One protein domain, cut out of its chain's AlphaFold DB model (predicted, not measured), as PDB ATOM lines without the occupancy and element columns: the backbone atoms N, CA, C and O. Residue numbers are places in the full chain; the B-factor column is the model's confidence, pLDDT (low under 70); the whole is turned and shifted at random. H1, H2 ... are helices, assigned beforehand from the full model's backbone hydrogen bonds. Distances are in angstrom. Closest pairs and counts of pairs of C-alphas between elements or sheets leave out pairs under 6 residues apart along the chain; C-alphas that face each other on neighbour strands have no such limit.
ATOM      1  N   ASN A  29     -43.797 -52.759 134.653       37.31
ATOM      2  CA  ASN A  29     -43.229 -52.017 135.785       37.31
ATOM      3  C   ASN A  29     -42.795 -50.581 135.434       37.31
ATOM      4  O   ASN A  29     -43.041 -49.671 136.219       37.31
ATOM      5  N   ASP A  30     -42.224 -50.341 134.249       36.06
ATOM      6  CA  ASP A  30     -41.649 -49.021 133.913       36.06
ATOM      7  C   ASP A  30     -42.725 -47.984 133.512       36.06
ATOM      8  O   ASP A  30     -42.599 -46.778 133.745       36.06
ATOM      9  N   THR A  31     -43.851 -48.461 132.969       40.72
ATOM     10  CA  THR A  31     -44.980 -47.600 132.570       40.72
ATOM     11  C   THR A  31     -45.827 -47.168 133.774       40.72
ATOM     12  O   THR A  31     -46.350 -46.054 133.801       40.72
ATOM     13  N   VAL A  32     -45.927 -48.027 134.795       38.78
ATOM     14  CA  VAL A  32     -46.630 -47.731 136.051       38.78
ATOM     15  C   VAL A  32     -45.813 -46.762 136.912       38.78
ATOM     16  O   VAL A  32     -46.385 -45.823 137.465       38.78
ATOM     17  N   GLU A  33     -44.480 -46.891 136.956       36.31
ATOM     18  CA  GLU A  33     -43.617 -45.955 137.695       36.31
ATOM     19  C   GLU A  33     -43.664 -44.521 137.139       36.31
ATOM     20  O   GLU A  33     -43.730 -43.559 137.912       36.31
ATOM     21  N   HIS A  34     -43.706 -44.346 135.814       37.50
ATOM     22  CA  HIS A  34     -43.733 -43.010 135.208       37.50
ATOM     23  C   HIS A  34     -45.081 -42.286 135.364       37.50
ATOM     24  O   HIS A  34     -45.095 -41.068 135.550       37.50
ATOM     25  N   VAL A  35     -46.214 -42.997 135.350       44.84
ATOM     26  CA  VAL A  35     -47.532 -42.395 135.642       44.84
ATOM     27  C   VAL A  35     -47.678 -42.117 137.145       44.84
ATOM     28  O   VAL A  35     -48.145 -41.043 137.535       44.84
ATOM     29  N   SER A  36     -47.173 -43.026 137.985       41.44
ATOM     30  CA  SER A  36     -47.152 -42.905 139.445       41.44
ATOM     31  C   SER A  36     -46.441 -41.630 139.921       41.44
ATOM     32  O   SER A  36     -46.984 -40.892 140.748       41.44
ATOM     33  N   GLN A  37     -45.293 -41.273 139.332       40.59
ATOM     34  CA  GLN A  37     -44.547 -40.062 139.715       40.59
ATOM     35  C   GLN A  37     -45.244 -38.742 139.335       40.59
ATOM     36  O   GLN A  37     -45.100 -37.741 140.046       40.59
ATOM     37  N   TYR A  38     -46.018 -38.702 138.245       38.97
ATOM     38  CA  TYR A  38     -46.777 -37.501 137.867       38.97
ATOM     39  C   TYR A  38     -47.966 -37.249 138.804       38.97
ATOM     40  O   TYR A  38     -48.269 -36.094 139.119       38.97
ATOM     41  N   VAL A  39     -48.598 -38.322 139.286       46.03
ATOM     42  CA  VAL A  39     -49.718 -38.268 140.233       46.03
ATOM     43  C   VAL A  39     -49.218 -37.967 141.653       46.03
ATOM     44  O   VAL A  39     -49.745 -37.060 142.299       46.03
ATOM     45  N   GLN A  40     -48.131 -38.610 142.101       46.38
ATOM     46  CA  GLN A  40     -47.498 -38.351 143.408       46.38
ATOM     47  C   GLN A  40     -47.033 -36.899 143.568       46.38
ATOM     48  O   GLN A  40     -47.214 -36.300 144.628       46.38
ATOM     49  N   ASN A  41     -46.478 -36.294 142.512       48.41
ATOM     50  CA  ASN A  41     -46.012 -34.907 142.571       48.41
ATOM     51  C   ASN A  41     -47.154 -33.872 142.545       48.41
ATOM     52  O   ASN A  41     -46.943 -32.734 142.968       48.41
ATOM     53  N   ARG A  42     -48.360 -34.236 142.078       49.31
ATOM     54  CA  ARG A  42     -49.556 -33.368 142.124       49.31
ATOM     55  C   ARG A  42     -50.365 -33.524 143.406       49.31
ATOM     56  O   ARG A  42     -50.875 -32.528 143.908       49.31
ATOM     57  N   LEU A  43     -50.468 -34.740 143.937       54.06
ATOM     58  CA  LEU A  43     -51.248 -35.057 145.137       54.06
ATOM     59  C   LEU A  43     -50.420 -34.961 146.430       54.06
ATOM     60  O   LEU A  43     -50.721 -35.631 147.409       54.06
ATOM     61  N   GLY A  44     -49.347 -34.160 146.417       55.00
ATOM     62  CA  GLY A  44     -48.255 -34.202 147.392       55.00
ATOM     63  C   GLY A  44     -48.676 -34.263 148.864       55.00
ATOM     64  O   GLY A  44     -49.727 -33.742 149.221       55.00
ATOM     65  N   ARG A  45     -47.797 -34.846 149.701       58.53
ATOM     66  CA  ARG A  45     -47.847 -35.063 151.175       58.53
ATOM     67  C   ARG A  45     -49.014 -34.458 151.964       58.53
ATOM     68  O   ARG A  45     -49.677 -35.172 152.693       58.53
ATOM     69  N   ARG A  46     -49.315 -33.174 151.770       64.81
ATOM     70  CA  ARG A  46     -50.457 -32.486 152.386       64.81
ATOM     71  C   ARG A  46     -51.805 -33.172 152.155       64.81
ATOM     72  O   ARG A  46     -52.660 -33.086 153.027       64.81
ATOM     73  N   ILE A  47     -52.025 -33.798 150.996       70.12
ATOM     74  CA  ILE A  47     -53.269 -34.542 150.754       70.12
ATOM     75  C   ILE A  47     -53.250 -35.859 151.522       70.12
ATOM     76  O   ILE A  47     -54.268 -36.186 152.108       70.12
ATOM     77  N   ALA A  48     -52.116 -36.558 151.605       72.75
ATOM     78  CA  ALA A  48     -52.012 -37.762 152.427       72.75
ATOM     79  C   ALA A  48     -52.279 -37.461 153.914       72.75
ATOM     80  O   ALA A  48     -53.068 -38.166 154.534       72.75
ATOM     81  N   ASP A  49     -51.727 -36.359 154.436       74.44
ATOM     82  CA  ASP A  49     -51.998 -35.880 155.801       74.44
ATOM     83  C   ASP A  49     -53.484 -35.538 156.004       74.44
ATOM     84  O   ASP A  49     -54.094 -35.867 157.014       74.44
ATOM     85  N   THR A  50     -54.103 -34.881 155.018       79.19
ATOM     86  CA  THR A  50     -55.527 -34.516 155.099       79.19
ATOM     87  C   THR A  50     -56.421 -35.755 155.027       79.19
ATOM     88  O   THR A  50     -57.428 -35.840 155.729       79.19
ATOM     89  N   VAL A  51     -56.059 -36.717 154.178       82.75
ATOM     90  CA  VAL A  51     -56.821 -37.944 153.946       82.75
ATOM     91  C   VAL A  51     -56.728 -38.878 155.146       82.75
ATOM     92  O   VAL A  51     -57.742 -39.459 155.519       82.75
ATOM     93  N   SER A  52     -55.574 -38.970 155.811       81.69
ATOM     94  CA  SER A  52     -55.459 -39.758 157.043       81.69
ATOM     95  C   SER A  52     -56.320 -39.198 158.180       81.69
ATOM     96  O   SER A  52     -56.915 -39.964 158.934       81.69
ATOM     97  N   GLU A  53     -56.453 -37.873 158.285       81.19
ATOM     98  CA  GLU A  53     -57.259 -37.234 159.334       81.19
ATOM     99  C   GLU A  53     -58.764 -37.206 159.027       81.19
ATOM    100  O   GLU A  53     -59.585 -37.348 159.936       81.19
ATOM    101  N   THR A  54     -59.142 -36.971 157.767       81.50
ATOM    102  CA  THR A  54     -60.529 -36.631 157.389       81.50
ATOM    103  C   THR A  54     -61.152 -37.548 156.337       81.50
ATOM    104  O   THR A  54     -62.346 -37.424 156.064       81.50
ATOM    105  N   GLY A  55     -60.388 -38.494 155.790       83.88
ATOM    106  CA  GLY A  55     -60.794 -39.343 154.673       83.88
ATOM    107  C   GLY A  55     -60.609 -38.681 153.306       83.88
ATOM    108  O   GLY A  55     -60.121 -37.557 153.174       83.88
ATOM    109  N   PHE A  56     -60.997 -39.398 152.256       85.38
ATOM    110  CA  PHE A  56     -60.970 -38.888 150.893       85.38
ATOM    111  C   PHE A  56     -61.949 -37.708 150.732       85.38
ATOM    112  O   PHE A  56     -63.127 -37.835 151.086       85.38
ATOM    113  N   PRO A  57     -61.492 -36.556 150.202       84.88
ATOM    114  CA  PRO A  57     -62.302 -35.349 150.130       84.88
ATOM    115  C   PRO A  57     -63.360 -35.419 149.024       84.88
ATOM    116  O   PRO A  57     -63.115 -35.913 147.924       84.88
ATOM    117  N   TYR A  58     -64.520 -34.816 149.282       87.00
ATOM    118  CA  TYR A  58     -65.553 -34.634 148.263       87.00
ATOM    119  C   TYR A  58     -65.158 -33.559 147.232       87.00
ATOM    120  O   TYR A  58     -64.402 -32.633 147.556       87.00
ATOM    121  N   PRO A  59     -65.697 -33.620 145.998       85.62
ATOM    122  CA  PRO A  59     -65.471 -32.598 144.990       85.62
ATOM    123  C   PRO A  59     -66.074 -31.263 145.431       85.62
ATOM    124  O   PRO A  59     -67.021 -31.206 146.215       85.62
ATOM    125  N   GLN A  60     -65.547 -30.166 144.893       85.31
ATOM    126  CA  GLN A  60     -66.048 -28.832 145.221       85.31
ATOM    127  C   GLN A  60     -67.508 -28.662 144.775       85.31
ATOM    128  O   GLN A  60     -67.884 -29.087 143.685       85.31
ATOM    129  N   GLU A  61     -68.311 -27.945 145.562       83.25
ATOM    130  CA  GLU A  61     -69.715 -27.645 145.232       83.25
ATOM    131  C   GLU A  61     -69.858 -26.932 143.873       83.25
ATOM    132  O   GLU A  61     -70.789 -27.186 143.112       83.25
ATOM    133  N   ALA A  62     -68.882 -26.091 143.513       80.75
ATOM    134  CA  ALA A  62     -68.815 -25.447 142.201       80.75
ATOM    135  C   ALA A  62     -68.726 -26.447 141.036       80.75
ATOM    136  O   ALA A  62     -69.234 -26.159 139.962       80.75
ATOM    137  N   PHE A  63     -68.104 -27.609 141.238       83.31
ATOM    138  CA  PHE A  63     -68.095 -28.688 140.256       83.31
ATOM    139  C   PHE A  63     -69.420 -29.453 140.282       83.31
ATOM    140  O   PHE A  63     -70.065 -29.584 139.247       83.31
ATOM    141  N   LEU A  64     -69.883 -29.873 141.463       85.88
ATOM    142  CA  LEU A  64     -71.124 -30.646 141.607       85.88
ATOM    143  C   LEU A  64     -72.351 -29.901 141.058       85.88
ATOM    144  O   LEU A  64     -73.199 -30.501 140.412       85.88
ATOM    145  N   SER A  65     -72.410 -28.581 141.238       85.38
ATOM    146  CA  SER A  65     -73.484 -27.727 140.705       85.38
ATOM    147  C   SER A  65     -73.544 -27.652 139.175       85.38
ATOM    148  O   SER A  65     -74.555 -27.208 138.632       85.38
ATOM    149  N   THR A  66     -72.490 -28.081 138.470       85.56
ATOM    150  CA  THR A  66     -72.485 -28.178 136.999       85.56
ATOM    151  C   THR A  66     -72.998 -29.521 136.484       85.56
ATOM    152  O   THR A  66     -73.214 -29.665 135.281       85.56
ATOM    153  N   LEU A  67     -73.207 -30.488 137.381       86.50
ATOM    154  CA  LEU A  67     -73.613 -31.854 137.067       86.50
ATOM    155  C   LEU A  67     -75.111 -32.062 137.292       86.50
ATOM    156  O   LEU A  67     -75.783 -31.277 137.963       86.50
ATOM    157  N   THR A  68     -75.646 -33.143 136.727       88.62
ATOM    158  CA  THR A  68     -77.015 -33.578 137.021       88.62
ATOM    159  C   THR A  68     -77.105 -34.203 138.413       88.62
ATOM    160  O   THR A  68     -76.114 -34.690 138.951       88.62
ATOM    161  N   GLU A  69     -78.305 -34.235 138.994       87.81
ATOM    162  CA  GLU A  69     -78.539 -34.850 140.309       87.81
ATOM    163  C   GLU A  69     -78.088 -36.322 140.349       87.81
ATOM    164  O   GLU A  69     -77.429 -36.730 141.302       87.81
ATOM    165  N   ASP A  70     -78.337 -37.078 139.275       83.31
ATOM    166  CA  ASP A  70     -77.892 -38.472 139.141       83.31
ATOM    167  C   ASP A  70     -76.358 -38.594 139.112       83.31
ATOM    168  O   ASP A  70     -75.790 -39.484 139.746       83.31
ATOM    169  N   GLN A  71     -75.669 -37.686 138.410       86.69
ATOM    170  CA  GLN A  71     -74.204 -37.654 138.354       86.69
ATOM    171  C   GLN A  71     -73.603 -37.277 139.710       86.69
ATOM    172  O   GLN A  71     -72.660 -37.922 140.163       86.69
ATOM    173  N   VAL A  72     -74.163 -36.262 140.378       86.38
ATOM    174  CA  VAL A  72     -73.755 -35.876 141.735       86.38
ATOM    175  C   VAL A  72     -73.920 -37.059 142.678       86.38
ATOM    176  O   VAL A  72     -72.971 -37.395 143.378       86.38
ATOM    177  N   PHE A  73     -75.081 -37.717 142.650       84.69
ATOM    178  CA  PHE A  73     -75.368 -38.863 143.503       84.69
ATOM    179  C   PHE A  73     -74.389 -40.016 143.270       84.69
ATOM    180  O   PHE A  73     -73.894 -40.587 144.242       84.69
ATOM    181  N   ALA A  74     -74.077 -40.342 142.011       84.00
ATOM    182  CA  ALA A  74     -73.114 -41.388 141.676       84.00
ATOM    183  C   ALA A  74     -71.716 -41.066 142.229       84.00
ATOM    184  O   ALA A  74     -71.120 -41.892 142.917       84.00
ATOM    185  N   ILE A  75     -71.233 -39.840 142.015       85.38
ATOM    186  CA  ILE A  75     -69.908 -39.403 142.476       85.38
ATOM    187  C   ILE A  75     -69.826 -39.381 144.006       85.38
ATOM    188  O   ILE A  75     -68.853 -39.871 144.576       85.38
ATOM    189  N   THR A  76     -70.824 -38.820 144.694       87.88
ATOM    190  CA  THR A  76     -70.810 -38.765 146.163       87.88
ATOM    191  C   THR A  76     -70.946 -40.150 146.780       87.88
ATOM    192  O   THR A  76     -70.265 -40.435 147.759       87.88
ATOM    193  N   SER A  77     -71.773 -41.022 146.191       87.81
ATOM    194  CA  SER A  77     -71.941 -42.396 146.675       87.81
ATOM    195  C   SER A  77     -70.657 -43.207 146.528       87.81
ATOM    196  O   SER A  77     -70.304 -43.946 147.443       87.81
ATOM    197  N   GLU A  78     -69.933 -43.050 145.419       87.31
ATOM    198  CA  GLU A  78     -68.652 -43.735 145.232       87.31
ATOM    199  C   GLU A  78     -67.623 -43.273 146.273       87.31
ATOM    200  O   GLU A  78     -66.934 -44.085 146.886       87.31
ATOM    201  N   ILE A  79     -67.573 -41.969 146.559       87.38
ATOM    202  CA  ILE A  79     -66.682 -41.415 147.589       87.38
ATOM    203  C   ILE A  79     -67.050 -41.916 148.990       87.38
ATOM    204  O   ILE A  79     -66.159 -42.226 149.783       87.38
ATOM    205  N   ASP A  80     -68.340 -42.058 149.296       88.88
ATOM    206  CA  ASP A  80     -68.794 -42.665 150.551       88.88
ATOM    207  C   ASP A  80     -68.329 -44.125 150.667       88.88
ATOM    208  O   ASP A  80     -67.859 -44.546 151.728       88.88
ATOM    209  N   VAL A  81     -68.408 -44.896 149.575       87.69
ATOM    210  CA  VAL A  81     -67.905 -46.277 149.517       87.69
ATOM    211  C   VAL A  81     -66.392 -46.313 149.716       87.69
ATOM    212  O   VAL A  81     -65.909 -47.129 150.499       87.69
ATOM    213  N   ILE A  82     -65.646 -45.407 149.082       86.88
ATOM    214  CA  ILE A  82     -64.194 -45.274 149.251       86.88
ATOM    215  C   ILE A  82     -63.850 -45.006 150.724       86.88
ATOM    216  O   ILE A  82     -63.037 -45.721 151.310       86.88
ATOM    217  N   ASN A  83     -64.516 -44.042 151.361       87.94
ATOM    218  CA  ASN A  83     -64.297 -43.705 152.770       87.94
ATOM    219  C   ASN A  83     -64.713 -44.812 153.747       87.94
ATOM    220  O   ASN A  83     -64.180 -44.881 154.850       87.94
ATOM    221  N   ALA A  84     -65.643 -45.682 153.355       88.19
ATOM    222  CA  ALA A  84     -66.013 -46.858 154.135       88.19
ATOM    223  C   ALA A  84     -65.086 -48.065 153.901       88.19
ATOM    224  O   ALA A  84     -65.018 -48.955 154.749       88.19
ATOM    225  N   THR A  85     -64.413 -48.123 152.749       87.19
ATOM    226  CA  THR A  85     -63.564 -49.253 152.337       87.19
ATOM    227  C   THR A  85     -62.140 -49.109 152.860       87.19
ATOM    228  O   THR A  85     -61.550 -50.089 153.316       87.19
ATOM    229  N   TYR A  86     -61.593 -47.895 152.810       83.75
ATOM    230  CA  TYR A  86     -60.229 -47.604 153.232       83.75
ATOM    231  C   TYR A  86     -60.194 -47.073 154.667       83.75
ATOM    232  O   TYR A  86     -60.901 -46.130 155.016       83.75
ATOM    233  N   ASP A  87     -59.318 -47.647 155.492       87.50
ATOM    234  CA  ASP A  87     -59.035 -47.143 156.838       87.50
ATOM    235  C   ASP A  87     -57.894 -46.120 156.801       87.50
ATOM    236  O   ASP A  87     -56.785 -46.363 157.279       87.50
ATOM    237  N   TRP A  88     -58.177 -44.960 156.203       86.12
ATOM    238  CA  TRP A  88     -57.199 -43.893 155.979       86.12
ATOM    239  C   TRP A  88     -56.435 -43.485 157.245       86.12
ATOM    240  O   TRP A  88     -55.254 -43.156 157.176       86.12
ATOM    241  N   SER A  89     -57.100 -43.547 158.401       85.81
ATOM    242  CA  SER A  89     -56.548 -43.132 159.693       85.81
ATOM    243  C   SER A  89     -55.423 -44.024 160.214       85.81
ATOM    244  O   SER A  89     -54.588 -43.567 160.996       85.81
ATOM    245  N   ASN A  90     -55.391 -45.285 159.781       86.06
ATOM    246  CA  ASN A  90     -54.399 -46.269 160.210       86.06
ATOM    247  C   ASN A  90     -53.396 -46.631 159.103       86.06
ATOM    248  O   ASN A  90     -52.486 -47.423 159.354       86.06
ATOM    249  N   MET A  91     -53.540 -46.066 157.900       81.06
ATOM    250  CA  MET A  91     -52.619 -46.281 156.782       81.06
ATOM    251  C   MET A  91     -51.386 -45.376 156.886       81.06
ATOM    252  O   MET A  91     -51.455 -44.238 157.349       81.06
ATOM    253  N   THR A  92     -50.239 -45.883 156.435       83.50
ATOM    254  CA  THR A  92     -49.002 -45.094 156.307       83.50
ATOM    255  C   THR A  92     -49.074 -44.120 155.130       83.50
ATOM    256  O   THR A  92     -49.862 -44.311 154.204       83.50
ATOM    257  N   GLU A  93     -48.233 -43.079 155.123       75.31
ATOM    258  CA  GLU A  93     -48.182 -42.109 154.016       75.31
ATOM    259  C   GLU A  93     -47.959 -42.795 152.656       75.31
ATOM    260  O   GLU A  93     -48.583 -42.426 151.657       75.31
ATOM    261  N   GLU A  94     -47.099 -43.816 152.613       79.81
ATOM    262  CA  GLU A  94     -46.828 -44.592 151.407       79.81
ATOM    263  C   GLU A  94     -48.067 -45.373 150.951       79.81
ATOM    264  O   GLU A  94     -48.425 -45.318 149.772       79.81
ATOM    265  N   GLU A  95     -48.758 -46.049 151.869       79.19
ATOM    266  CA  GLU A  95     -49.984 -46.797 151.568       79.19
ATOM    267  C   GLU A  95     -51.116 -45.869 151.115       79.19
ATOM    268  O   GLU A  95     -51.812 -46.180 150.147       79.19
ATOM    269  N   ILE A  96     -51.266 -44.703 151.750       81.00
ATOM    270  CA  ILE A  96     -52.237 -43.682 151.340       81.00
ATOM    271  C   ILE A  96     -51.923 -43.203 149.926       81.00
ATOM    272  O   ILE A  96     -52.833 -43.054 149.117       81.00
ATOM    273  N   SER A  97     -50.648 -42.998 149.583       77.19
ATOM    274  CA  SER A  97     -50.271 -42.561 148.236       77.19
ATOM    275  C   SER A  97     -50.654 -43.578 147.154       77.19
ATOM    276  O   SER A  97     -51.124 -43.179 146.089       77.19
ATOM    277  N   VAL A  98     -50.510 -44.876 147.441       80.56
ATOM    278  CA  VAL A  98     -50.897 -45.961 146.529       80.56
ATOM    279  C   VAL A  98     -52.418 -46.045 146.421       80.56
ATOM    280  O   VAL A  98     -52.953 -46.053 145.315       80.56
ATOM    281  N   ALA A  99     -53.127 -46.013 147.549       82.25
ATOM    282  CA  ALA A  99     -54.586 -46.036 147.555       82.25
ATOM    283  C   ALA A  99     -55.193 -44.809 146.854       82.25
ATOM    284  O   ALA A  99     -56.183 -44.932 146.140       82.25
ATOM    285  N   LEU A 100     -54.578 -43.629 146.969       81.44
ATOM    286  CA  LEU A 100     -55.015 -42.434 146.244       81.44
ATOM    287  C   LEU A 100     -54.844 -42.560 144.726       81.44
ATOM    288  O   LEU A 100     -55.640 -41.983 143.988       81.44
ATOM    289  N   GLN A 101     -53.840 -43.299 144.245       80.06
ATOM    290  CA  GLN A 101     -53.694 -43.579 142.812       80.06
ATOM    291  C   GLN A 101     -54.818 -44.482 142.308       80.06
ATOM    292  O   GLN A 101     -55.405 -44.198 141.267       80.06
ATOM    293  N   GLU A 102     -55.145 -45.522 143.072       80.81
ATOM    294  CA  GLU A 102     -56.252 -46.423 142.758       80.81
ATOM    295  C   GLU A 102     -57.592 -45.678 142.771       80.81
ATOM    296  O   GLU A 102     -58.345 -45.737 141.801       80.81
ATOM    297  N   VAL A 103     -57.850 -44.876 143.808       83.69
ATOM    298  CA  VAL A 103     -59.051 -44.032 143.905       83.69
ATOM    299  C   VAL A 103     -59.144 -43.036 142.755       83.69
ATOM    300  O   VAL A 103     -60.224 -42.842 142.201       83.69
ATOM    301  N   HIS A 104     -58.030 -42.424 142.355       82.19
ATOM    302  CA  HIS A 104     -58.026 -41.519 141.210       82.19
ATOM    303  C   HIS A 104     -58.412 -42.247 139.919       82.19
ATOM    304  O   HIS A 104     -59.169 -41.698 139.127       82.19
ATOM    305  N   GLN A 105     -57.910 -43.463 139.703       80.50
ATOM    306  CA  GLN A 105     -58.265 -44.252 138.527       80.50
ATOM    307  C   GLN A 105     -59.747 -44.647 138.542       80.50
ATOM    308  O   GLN A 105     -60.431 -44.444 137.545       80.50
ATOM    309  N   MET A 106     -60.264 -45.101 139.688       79.88
ATOM    310  CA  MET A 106     -61.688 -45.425 139.844       79.88
ATOM    311  C   MET A 106     -62.592 -44.219 139.557       79.88
ATOM    312  O   MET A 106     -63.596 -44.347 138.860       79.88
ATOM    313  N   LEU A 107     -62.234 -43.032 140.061       83.00
ATOM    314  CA  LEU A 107     -63.011 -41.818 139.817       83.00
ATOM    315  C   LEU A 107     -62.905 -41.331 138.368       83.00
ATOM    316  O   LEU A 107     -63.895 -40.838 137.839       83.00
ATOM    317  N   ASP A 108     -61.748 -41.468 137.716       82.44
ATOM    318  CA  ASP A 108     -61.575 -41.099 136.304       82.44
ATOM    319  C   ASP A 108     -62.405 -42.001 135.375       82.44
ATOM    320  O   ASP A 108     -63.076 -41.518 134.455       82.44
ATOM    321  N   ASP A 109     -62.450 -43.301 135.679       81.88
ATOM    322  CA  ASP A 109     -63.326 -44.260 135.006       81.88
ATOM    323  C   ASP A 109     -64.806 -43.898 135.226       81.88
ATOM    324  O   ASP A 109     -65.574 -43.834 134.261       81.88
ATOM    325  N   LEU A 110     -65.199 -43.558 136.462       81.88
ATOM    326  CA  LEU A 110     -66.559 -43.112 136.787       81.88
ATOM    327  C   LEU A 110     -66.931 -41.816 136.050       81.88
ATOM    328  O   LEU A 110     -68.030 -41.703 135.507       81.88
ATOM    329  N   TYR A 111     -66.037 -40.828 136.003       82.69
ATOM    330  CA  TYR A 111     -66.271 -39.583 135.265       82.69
ATOM    331  C   TYR A 111     -66.451 -39.852 133.770       82.69
ATOM    332  O   TYR A 111     -67.372 -39.306 133.155       82.69
ATOM    333  N   THR A 112     -65.641 -40.746 133.205       84.94
ATOM    334  CA  THR A 112     -65.756 -41.176 131.809       84.94
ATOM    335  C   THR A 112     -67.093 -41.872 131.541       84.94
ATOM    336  O   THR A 112     -67.749 -41.560 130.546       84.94
ATOM    337  N   GLU A 113     -67.540 -42.760 132.436       81.44
ATOM    338  CA  GLU A 113     -68.839 -43.440 132.340       81.44
ATOM    339  C   GLU A 113     -70.013 -42.452 132.418       81.44
ATOM    340  O   GLU A 113     -70.955 -42.526 131.627       81.44
ATOM    341  N   LEU A 114     -69.933 -41.481 133.330       81.62
ATOM    342  CA  LEU A 114     -70.951 -40.447 133.515       81.62
ATOM    343  C   LEU A 114     -70.937 -39.371 132.416       81.62
ATOM    344  O   LEU A 114     -71.842 -38.530 132.378       81.62
ATOM    345  N   GLY A 115     -69.931 -39.372 131.534       82.25
ATOM    346  CA  GLY A 115     -69.732 -38.347 130.508       82.25
ATOM    347  C   GLY A 115     -69.391 -36.972 131.089       82.25
ATOM    348  O   GLY A 115     -69.762 -35.948 130.513       82.25
TER     349      GLY A 115
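AT A GLANCE: This is residues 29 to 115 of the 160 residues of an uncharacterized protein of Acholeplasmataceae bacterium Mahy22 (UniProt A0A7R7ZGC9). Two long helices, H4 and H5, lie side by side as a helical hairpin, and two shorter helices, H1 and H2, stand crosswise to H5 near its first end. Residues 29 to 34 of H1 stick out freely, while little H3 sits by the beginning of H4, at the other end of the hairpin. The printed part has 87 residues with five named helices, H1 to H5 in chain order, and no named strand: all helix. It is compact, with a radius of gyration of the C-alphas of 13.7 A and spans of 37 by 30 by 22 A.

IN THESE COORDINATES: H1, residues 29 to 42, begins at C-alpha 29 (-43.229, -52.017, 135.785) and is 20.7 A long. H2 is residues 46 to 54, 12.0 A, and H3 residues 61 to 64. H4, residues 69 to 85, is 24.0 A long. H5, residues 93 to 114, is 30.7 A long and ends at C-alpha 114 (-70.951, -40.447, 133.515).

HOW THE PARTS SIT: H5 is the hub, touching three helices. H4 and H5, the hairpin, touch at a shallow tilt of 24 degrees, opposite ways; their closest C-alphas, of Gln 71 and Leu 114, are 6.5 A apart. H2 touches residues 93 to 97 of H5, about perpendicular at 86 degrees; the closest C-alphas, of Ala 48 and Glu 93, are 6.0 A apart. Residues 36 to 40 of H1 only just touch residues 97 to 101 of H5, with 3 pairs of C-alphas within 8 A, about perpendicular at 88 degrees; the closest, of Gln 40 and Ser 97, are 7.0 A apart. H3 is close to H4 but not clearly touching, with the C-alphas of Leu 64 and Val 72 5.9 A apart. H1 and H2 are apart. Every O i to N i+4 pair is within hydrogen-bond range in H2, H4 and H5, and 9 of 10 in H1; H3 is too short for one.

THE WHOLE: The C-alphas farthest apart, of Asp 30 and Glu 69, are 40.0 A apart. The printed part has no cut and no long link. Residues 29 to 46 are under pLDDT 70.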